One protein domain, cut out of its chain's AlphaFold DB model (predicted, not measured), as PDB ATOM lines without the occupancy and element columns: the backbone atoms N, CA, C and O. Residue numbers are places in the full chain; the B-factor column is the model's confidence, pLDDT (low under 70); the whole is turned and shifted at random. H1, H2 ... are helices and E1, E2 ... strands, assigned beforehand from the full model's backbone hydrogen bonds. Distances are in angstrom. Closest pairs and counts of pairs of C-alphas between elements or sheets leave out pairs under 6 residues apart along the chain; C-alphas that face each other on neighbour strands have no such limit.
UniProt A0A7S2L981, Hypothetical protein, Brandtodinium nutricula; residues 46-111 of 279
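What this domain is: This is residues 46 to 111 of the 279 residues of the protein "Hypothetical protein" of Brandtodinium nutricula (UniProt A0A7S2L981). A short helix, H1, packs on strand E2 of a tiny two-stranded sheet, and the longer helix H2 passes near both; the loop between E2 and H2 sticks out at residues 86 to 91. The 66 printed residues hold E1, H1, E2 and H2 in that order, E1 and E2 antiparallel; the class is mostly helix, with under half of the residues in named elements. The whole is compact, radius of gyration of the C-alphas 11.3 A, spanning 35 by 24 by 18 A.

Where its parts are: E1 is residues 49 to 51, from C-alpha 49 at (20.401, 20.566, 19.795). H1 is residues 57 to 65, 12.3 A long. E2 is residues 76 to 78. H2, residues 92 to 107, is 22.5 A long and ends at C-alpha 107, (5.792, 23.334, 16.525).

How they stand to each other: Between E1 and E2, N 50 and O 77 are 2.8 A apart, within hydrogen-bond range. The closest C-alphas of H1 and E2, Ala 63 and Val 77, are 5.9 A apart. H1 and H2 are close but not clearly touching, closest C-alphas Val 62 and Leu 98 at 6.2 A, at a steep tilt of 51 degrees. E1 and H2 are apart. In H1 and H2 every O i to N i+4 pair is within hydrogen-bond range.

The domain as a whole: The C-alphas of Arg 73 and Gln 89 are farthest apart, 35.2 A. The printed part has no cut; the link E2 to H2 is long. Residues 88 to 91 have pLDDT under 70.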
ATOM      1  N   PRO A  46      21.515  29.727  18.277       79.69
ATOM      2  CA  PRO A  46      20.636  29.659  19.439       79.69
ATOM      3  C   PRO A  46      19.537  28.615  19.227       79.69
ATOM      4  O   PRO A  46      18.938  28.587  18.155       79.69
ATOM      5  N   LEU A  47      19.271  27.805  20.253       81.25
ATOM      6  CA  LEU A  47      18.334  26.675  20.231       81.25
ATOM      7  C   LEU A  47      18.733  25.532  19.288       81.25
ATOM      8  O   LEU A  47      17.888  24.792  18.799       81.25
ATOM      9  N   SER A  48      20.032  25.369  19.038       86.12
ATOM     10  CA  SER A  48      20.551  24.152  18.419       86.12
ATOM     11  C   SER A  48      20.575  22.990  19.422       86.12
ATOM     12  O   SER A  48      20.837  23.204  20.612       86.12
ATOM     13  N   PRO A  49      20.344  21.752  18.954       88.06
ATOM     14  CA  PRO A  49      20.401  20.566  19.795       88.06
ATOM     15  C   PRO A  49      21.828  20.317  20.298       88.06
ATOM     16  O   PRO A  49      22.766  20.200  19.510       88.06
ATOM     17  N   VAL A  50      21.988  20.180  21.613       90.31
ATOM     18  CA  VAL A  50      23.261  19.868  22.274       90.31
ATOM     19  C   VAL A  50      23.080  18.689  23.230       90.31
ATOM     20  O   VAL A  50      22.079  18.629  23.945       90.31
ATOM     21  N   PRO A  51      24.028  17.735  23.285       92.12
ATOM     22  CA  PRO A  51      23.977  16.654  24.263       92.12
ATOM     23  C   PRO A  51      23.895  17.192  25.696       92.12
ATOM     24  O   PRO A  51      24.677  18.062  26.079       92.12
ATOM     25  N   ALA A  52      23.010  16.632  26.524       90.19
ATOM     26  CA  ALA A  52      22.793  17.073  27.905       90.19
ATOM     27  C   ALA A  52      24.079  17.049  28.757       90.19
ATOM     28  O   ALA A  52      24.239  17.857  29.673       90.19
ATOM     29  N   SER A  53      25.036  16.173  28.429       90.06
ATOM     30  CA  SER A  53      26.359  16.114  29.066       90.06
ATOM     31  C   SER A  53      27.193  17.382  28.860       90.06
ATOM     32  O   SER A  53      27.980  17.725  29.735       90.06
ATOM     33  N   LEU A  54      27.003  18.074  27.734       90.50
ATOM     34  CA  LEU A  54      27.705  19.305  27.356       90.50
ATOM     35  C   LEU A  54      26.893  20.572  27.654       90.50
ATOM     36  O   LEU A  54      27.387  21.679  27.453       90.50
ATOM     37  N   ALA A  55      25.656  20.402  28.110       89.69
ATOM     38  CA  ALA A  55      24.749  21.493  28.399       89.69
ATOM     39  C   ALA A  55      25.055  22.182  29.726       89.69
ATOM     40  O   ALA A  55      25.451  21.537  30.705       89.69
ATOM     41  N   THR A  56      24.806  23.487  29.773       90.00
ATOM     42  CA  THR A  56      24.958  24.278  30.994       90.00
ATOM     43  C   THR A  56      23.846  23.951  32.000       90.00
ATOM     44  O   THR A  56      22.782  23.444  31.624       90.00
ATOM     45  N   PRO A  57      24.044  24.210  33.308       89.44
ATOM     46  CA  PRO A  57      23.010  23.958  34.315       89.44
ATOM     47  C   PRO A  57      21.682  24.659  33.999       89.44
ATOM     48  O   PRO A  57      20.619  24.093  34.244       89.44
ATOM     49  N   LEU A  58      21.737  25.856  33.406       86.94
ATOM     50  CA  LEU A  58      20.554  26.617  33.013       86.94
ATOM     51  C   LEU A  58      19.821  25.976  31.827       86.94
ATOM     52  O   LEU A  58      18.597  25.894  31.836       86.94
ATOM     53  N   GLU A  59      20.554  25.479  30.829       90.25
ATOM     54  CA  GLU A  59      19.982  24.742  29.693       90.25
ATOM     55  C   GLU A  59      19.270  23.463  30.157       90.25
ATOM     56  O   GLU A  59      18.180  23.150  29.677       90.25
ATOM     57  N   ARG A  60      19.837  22.756  31.145       90.56
ATOM     58  CA  ARG A  60      19.198  21.580  31.762       90.56
ATOM     59  C   ARG A  60      17.925  21.945  32.524       90.56
ATOM     60  O   ARG A  60      16.929  21.250  32.368       90.56
ATOM     61  N   GLN A  61      17.931  23.039  33.286       88.88
ATOM     62  CA  GLN A  61      16.731  23.537  33.974       88.88
ATOM     63  C   GLN A  61      15.636  23.963  32.988       88.88
ATOM     64  O   GLN A  61      14.459  23.700  33.219       88.88
ATOM     65  N   VAL A  62      16.009  24.597  31.872       88.06
ATOM     66  CA  VAL A  62      15.075  24.941  30.793       88.06
ATOM     67  C   VAL A  62      14.489  23.682  30.158       88.06
ATOM     68  O   VAL A  62      13.279  23.610  29.978       88.06
ATOM     69  N   ALA A  63      15.311  22.674  29.863       89.50
ATOM     70  CA  ALA A  63      14.838  21.398  29.335       89.50
ATOM     71  C   ALA A  63      13.885  20.683  30.310       89.50
ATOM     72  O   ALA A  63      12.815  20.240  29.901       89.50
ATOM     73  N   GLU A  64      14.222  20.648  31.599       91.06
ATOM     74  CA  GLU A  64      13.379  20.075  32.652       91.06
ATOM     75  C   GLU A  64      12.038  20.813  32.780       91.06
ATOM     76  O   GLU A  64      10.987  20.177  32.830       91.06
ATOM     77  N   ALA A  65      12.045  22.149  32.731       88.81
ATOM     78  CA  ALA A  65      10.827  22.960  32.744       88.81
ATOM     79  C   ALA A  65       9.923  22.718  31.519       88.81
ATOM     80  O   ALA A  65       8.713  22.926  31.597       88.81
ATOM     81  N   LEU A  66      10.498  22.275  30.396       87.75
ATOM     82  CA  LEU A  66       9.769  21.863  29.193       87.75
ATOM     83  C   LEU A  66       9.371  20.377  29.208       87.75
ATOM     84  O   LEU A  66       8.738  19.918  28.262       87.75
ATOM     85  N   GLY A  67       9.731  19.625  30.253       89.19
ATOM     86  CA  GLY A  67       9.484  18.184  30.346       89.19
ATOM     87  C   GLY A  67      10.379  17.336  29.436       89.19
ATOM     88  O   GLY A  67      10.077  16.169  29.197       89.19
ATOM     89  N   ILE A  68      11.473  17.901  28.916       89.00
ATOM     90  CA  ILE A  68      12.442  17.180  28.090       89.00
ATOM     91  C   ILE A  68      13.369  16.389  29.028       89.00
ATOM     92  O   ILE A  68      14.001  16.989  29.904       89.00
ATOM     93  N   PRO A  69      13.488  15.058  28.871       89.06
ATOM     94  CA  PRO A  69      14.319  14.247  29.752       89.06
ATOM     95  C   PRO A  69      15.796  14.645  29.622       89.06
ATOM     96  O   PRO A  69      16.386  14.571  28.545       89.06
ATOM     97  N   THR A  70      16.402  15.058  30.736       88.12
ATOM     98  CA  THR A  70      17.820  15.461  30.811       88.12
ATOM     99  C   THR A  70      18.750  14.302  31.172       88.12
ATOM    100  O   THR A  70      19.968  14.408  31.012       88.12
ATOM    101  N   THR A  71      18.190  13.181  31.633       85.69
ATOM    102  CA  THR A  71      18.908  11.964  32.014       85.69
ATOM    103  C   THR A  71      18.639  10.855  30.996       85.69
ATOM    104  O   THR A  71      17.498  10.543  30.669       85.69
ATOM    105  N   GLY A  72      19.705  10.263  30.453       85.25
ATOM    106  CA  GLY A  72      19.610   9.198  29.450       85.25
ATOM    107  C   GLY A  72      20.722   9.263  28.404       85.25
ATOM    108  O   GLY A  72      21.287  10.324  28.127       85.25
ATOM    109  N   ARG A  73      21.061   8.111  27.814       80.94
ATOM    110  CA  ARG A  73      22.058   8.032  26.737       80.94
ATOM    111  C   ARG A  73      21.456   8.676  25.484       80.94
ATOM    112  O   ARG A  73      20.508   8.143  24.925       80.94
ATOM    113  N   GLY A  74      21.992   9.828  25.079       82.62
ATOM    114  CA  GLY A  74      21.476  10.595  23.939       82.62
ATOM    115  C   GLY A  74      20.426  11.654  24.291       82.62
ATOM    116  O   GLY A  74      19.746  12.124  23.388       82.62
ATOM    117  N   ALA A  75      20.288  12.052  25.563       88.25
ATOM    118  CA  ALA A  75      19.474  13.214  25.921       88.25
ATOM    119  C   ALA A  75      20.017  14.481  25.234       88.25
ATOM    120  O   ALA A  75      21.213  14.782  25.326       88.25
ATOM    121  N   VAL A  76      19.140  15.215  24.551       89.38
ATOM    122  CA  VAL A  76      19.465  16.434  23.803       89.38
ATOM    123  C   VAL A  76      18.667  17.591  24.386       89.38
ATOM    124  O   VAL A  76      17.459  17.481  24.580       89.38
ATOM    125  N   VAL A  77      19.343  18.701  24.654       89.88
ATOM    126  CA  VAL A  77      18.734  19.944  25.134       89.88
ATOM    127  C   VAL A  77      19.038  21.081  24.168       89.88
ATOM    128  O   VAL A  77      19.979  21.002  23.381       89.88
ATOM    129  N   GLN A  78      18.237  22.142  24.215       88.94
ATOM    130  CA  GLN A  78      18.414  23.286  23.325       88.94
ATOM    131  C   GLN A  78      19.440  24.268  23.890       88.94
ATOM    132  O   GLN A  78      19.313  24.703  25.036       88.94
ATOM    133  N   ARG A  79      20.433  24.647  23.074       88.94
ATOM    134  CA  ARG A  79      21.455  25.634  23.445       88.94
ATOM    135  C   ARG A  79      20.811  26.984  23.743       88.94
ATOM    136  O   ARG A  79      20.106  27.537  22.895       88.94
ATOM    137  N   LEU A  80      21.104  27.572  24.896       85.69
ATOM    138  CA  LEU A  80      20.726  28.954  25.177       85.69
ATOM    139  C   LEU A  80      21.828  29.897  24.671       85.69
ATOM    140  O   LEU A  80      23.013  29.575  24.764       85.69
ATOM    141  N   PRO A  81      21.485  31.077  24.130       84.19
ATOM    142  CA  PRO A  81      22.504  32.054  23.783       84.19
ATOM    143  C   PRO A  81      23.244  32.537  25.030       84.19
ATOM    144  O   PRO A  81      22.652  32.723  26.093       84.19
ATOM    145  N   VAL A  82      24.534  32.820  24.866       78.94
ATOM    146  CA  VAL A  82      25.461  33.221  25.943       78.94
ATOM    147  C   VAL A  82      24.968  34.461  26.711       78.94
ATOM    148  O   VAL A  82      25.223  34.641  27.899       78.94
ATOM    149  N   GLU A  83      24.181  35.304  26.047       77.19
ATOM    150  CA  GLU A  83      23.546  36.493  26.615       77.19
ATOM    151  C   GLU A  83      22.556  36.185  27.751       77.19
ATOM    152  O   GLU A  83      22.280  37.059  28.576       77.19
ATOM    153  N   VAL A  84      22.003  34.967  27.799       78.69
ATOM    154  CA  VAL A  84      21.018  34.550  28.807       78.69
ATOM    155  C   VAL A  84      21.666  34.397  30.179       78.69
ATOM    156  O   VAL A  84      21.067  34.800  31.175       78.69
ATOM    157  N   GLU A  85      22.904  33.903  30.229       71.94
ATOM    158  CA  GLU A  85      23.653  33.693  31.474       71.94
ATOM    159  C   GLU A  85      24.139  35.019  32.085       71.94
ATOM    160  O   GLU A  85      24.172  35.175  33.303       71.94
ATOM    161  N   GLY A  86      24.450  36.020  31.251       71.19
ATOM    162  CA  GLY A  86      24.945  37.341  31.679       71.19
ATOM    163  C   GLY A  86      23.871  38.422  31.867       71.19
ATOM    164  O   GLY A  86      24.179  39.609  32.029       71.19
ATOM    165  N   CYS A  87      22.599  38.056  31.778       75.19
ATOM    166  CA  CYS A  87      21.508  39.005  31.648       75.19
ATOM    167  C   CYS A  87      21.195  39.767  32.946       75.19
ATOM    168  O   CYS A  87      20.637  39.240  33.905       75.19
ATOM    169  N   ARG A  88      21.447  41.081  32.931       69.50
ATOM    170  CA  ARG A  88      21.195  41.998  34.063       69.50
ATOM    171  C   ARG A  88      19.716  42.337  34.299       69.50
ATOM    172  O   ARG A  88      19.399  43.026  35.260       69.50
ATOM    173  N   GLN A  89      18.805  41.885  33.434       67.38
ATOM    174  CA  GLN A  89      17.369  42.208  33.498       67.38
ATOM    175  C   GLN A  89      16.547  41.221  34.352       67.38
ATOM    176  O   GLN A  89      15.362  41.014  34.082       67.38
ATOM    177  N   GLY A  90      17.159  40.579  35.354       60.03
ATOM    178  CA  GLY A  90      16.441  39.761  36.341       60.03
ATOM    179  C   GLY A  90      15.662  38.579  35.748       60.03
ATOM    180  O   GLY A  90      14.517  38.353  36.121       60.03
ATOM    181  N   GLY A  91      16.235  37.862  34.774       67.25
ATOM    182  CA  GLY A  91      15.640  36.637  34.216       67.25
ATOM    183  C   GLY A  91      14.637  36.825  33.068       67.25
ATOM    184  O   GLY A  91      14.199  35.835  32.486       67.25
ATOM    185  N   ARG A  92      14.302  38.059  32.656       71.81
ATOM    186  CA  ARG A  92      13.383  38.313  31.514       71.81
ATOM    187  C   ARG A  92      13.847  37.689  30.191       71.81
ATOM    188  O   ARG A  92      13.051  37.165  29.420       71.81
ATOM    189  N   CYS A  93      15.147  37.737  29.939       78.88
ATOM    190  CA  CYS A  93      15.837  37.050  28.845       78.88
ATOM    191  C   CYS A  93      15.675  35.521  28.911       78.88
ATOM    192  O   CYS A  93      15.401  34.912  27.881       78.88
ATOM    193  N   CYS A  94      15.773  34.917  30.100       79.81
ATOM    194  CA  CYS A  94      15.604  33.477  30.297       79.81
ATOM    195  C   CYS A  94      14.172  33.051  29.955       79.81
ATOM    196  O   CYS A  94      13.981  32.166  29.130       79.81
ATOM    197  N   TRP A  95      13.162  33.776  30.451       81.50
ATOM    198  CA  TRP A  95      11.759  33.535  30.089       81.50
ATOM    199  C   TRP A  95      11.484  33.686  28.592       81.50
ATOM    200  O   TRP A  95      10.712  32.911  28.033       81.50
ATOM    201  N   ARG A  96      12.125  34.650  27.915       84.69
ATOM    202  CA  ARG A  96      11.981  34.818  26.459       84.69
ATOM    203  C   ARG A  96      12.500  33.599  25.698       84.69
ATOM    204  O   ARG A  96      11.850  33.151  24.758       84.69
ATOM    205  N   TRP A  97      13.666  33.089  26.085       84.44
ATOM    206  CA  TRP A  97      14.274  31.934  25.428       84.44
ATOM    207  C   TRP A  97      13.606  30.619  25.811       84.44
ATOM    208  O   TRP A  97      13.404  29.799  24.928       84.44
ATOM    209  N   LEU A  98      13.146  30.470  27.054       84.69
ATOM    210  CA  LEU A  98      12.288  29.364  27.476       84.69
ATOM    211  C   LEU A  98      10.980  29.345  26.673       84.69
ATOM    212  O   LEU A  98      10.601  28.306  26.147       84.69
ATOM    213  N   ALA A  99      10.319  30.495  26.508       83.50
ATOM    214  CA  ALA A  99       9.101  30.595  25.704       83.50
ATOM    215  C   ALA A  99       9.356  30.264  24.225       83.50
ATOM    216  O   ALA A  99       8.540  29.597  23.597       83.50
ATOM    217  N   ARG A 100      10.491  30.697  23.662       83.38
ATOM    218  CA  ARG A 100      10.865  30.350  22.285       83.38
ATOM    219  C   ARG A 100      11.184  28.861  22.135       83.38
ATOM    220  O   ARG A 100      10.679  28.244  21.206       83.38
ATOM    221  N   ALA A 101      11.954  28.293  23.060       84.12
ATOM    222  CA  ALA A 101      12.269  26.869  23.101       84.12
ATOM    223  C   ALA A 101      11.001  26.015  23.243       84.12
ATOM    224  O   ALA A 101      10.874  25.009  22.559       84.12
ATOM    225  N   ALA A 102      10.032  26.448  24.059       84.50
ATOM    226  CA  ALA A 102       8.729  25.796  24.176       84.50
ATOM    227  C   ALA A 102       7.983  25.768  22.836       84.50
ATOM    228  O   ALA A 102       7.447  24.738  22.441       84.50
ATOM    229  N   VAL A 103       7.963  26.895  22.120       83.00
ATOM    230  CA  VAL A 103       7.278  26.983  20.826       83.00
ATOM    231  C   VAL A 103       7.982  26.138  19.762       83.00
ATOM    232  O   VAL A 103       7.301  25.424  19.038       83.00
ATOM    233  N   GLU A 104       9.316  26.157  19.695       82.62
ATOM    234  CA  GLU A 104      10.083  25.297  18.776       82.62
ATOM    235  C   GLU A 104       9.972  23.805  19.141       82.62
ATOM    236  O   GLU A 104       9.988  22.941  18.270       82.62
ATOM    237  N   HIS A 105       9.794  23.475  20.422       83.19
ATOM    238  CA  HIS A 105       9.539  22.101  20.847       83.19
ATOM    239  C   HIS A 105       8.151  21.608  20.408       83.19
ATOM    240  O   HIS A 105       8.025  20.479  19.943       83.19
ATOM    241  N   ILE A 106       7.122  22.454  20.519       80.56
ATOM    242  CA  ILE A 106       5.735  22.103  20.175       80.56
ATOM    243  C   ILE A 106       5.504  22.119  18.656       80.56
ATOM    244  O   ILE A 106       4.821  21.247  18.129       80.56
ATOM    245  N   ALA A 107       6.046  23.113  17.950       78.12
ATOM    246  CA  ALA A 107       5.792  23.334  16.525       78.12
ATOM    247  C   ALA A 107       6.899  22.801  15.600       78.12
ATOM    248  O   ALA A 107       6.761  22.872  14.380       78.12
ATOM    249  N   GLY A 108       7.999  22.289  16.159       79.94
ATOM    250  CA  GLY A 108       9.203  21.952  15.404       79.94
ATOM    251  C   GLY A 108      10.071  23.179  15.093       79.94
ATOM    252  O   GLY A 108       9.897  24.253  15.665       79.94
ATOM    253  N   SER A 109      11.043  23.025  14.188       76.56
ATOM    254  CA  SER A 109      11.971  24.112  13.834       76.56
ATOM    255  C   SER A 109      11.222  25.326  13.272       76.56
ATOM    256  O   SER A 109      10.563  25.240  12.236       76.56
ATOM    257  N   VAL A 110      11.330  26.469  13.958       75.06
ATOM    258  CA  VAL A 110      10.662  27.717  13.573       75.06
ATOM    259  C   VAL A 110      11.654  28.612  12.825       75.06
ATOM    260  O   VAL A 110      12.674  29.004  13.402       75.06
ATOM    261  N   PRO A 111      11.378  29.000  11.567       77.50
ATOM    262  CA  PRO A 111      12.274  29.878  10.833       77.50
ATOM    263  C   PRO A 111      12.400  31.247  11.524       77.50
ATOM    264  O   PRO A 111      11.421  31.762  12.089       77.50
TER     265      PRO A 111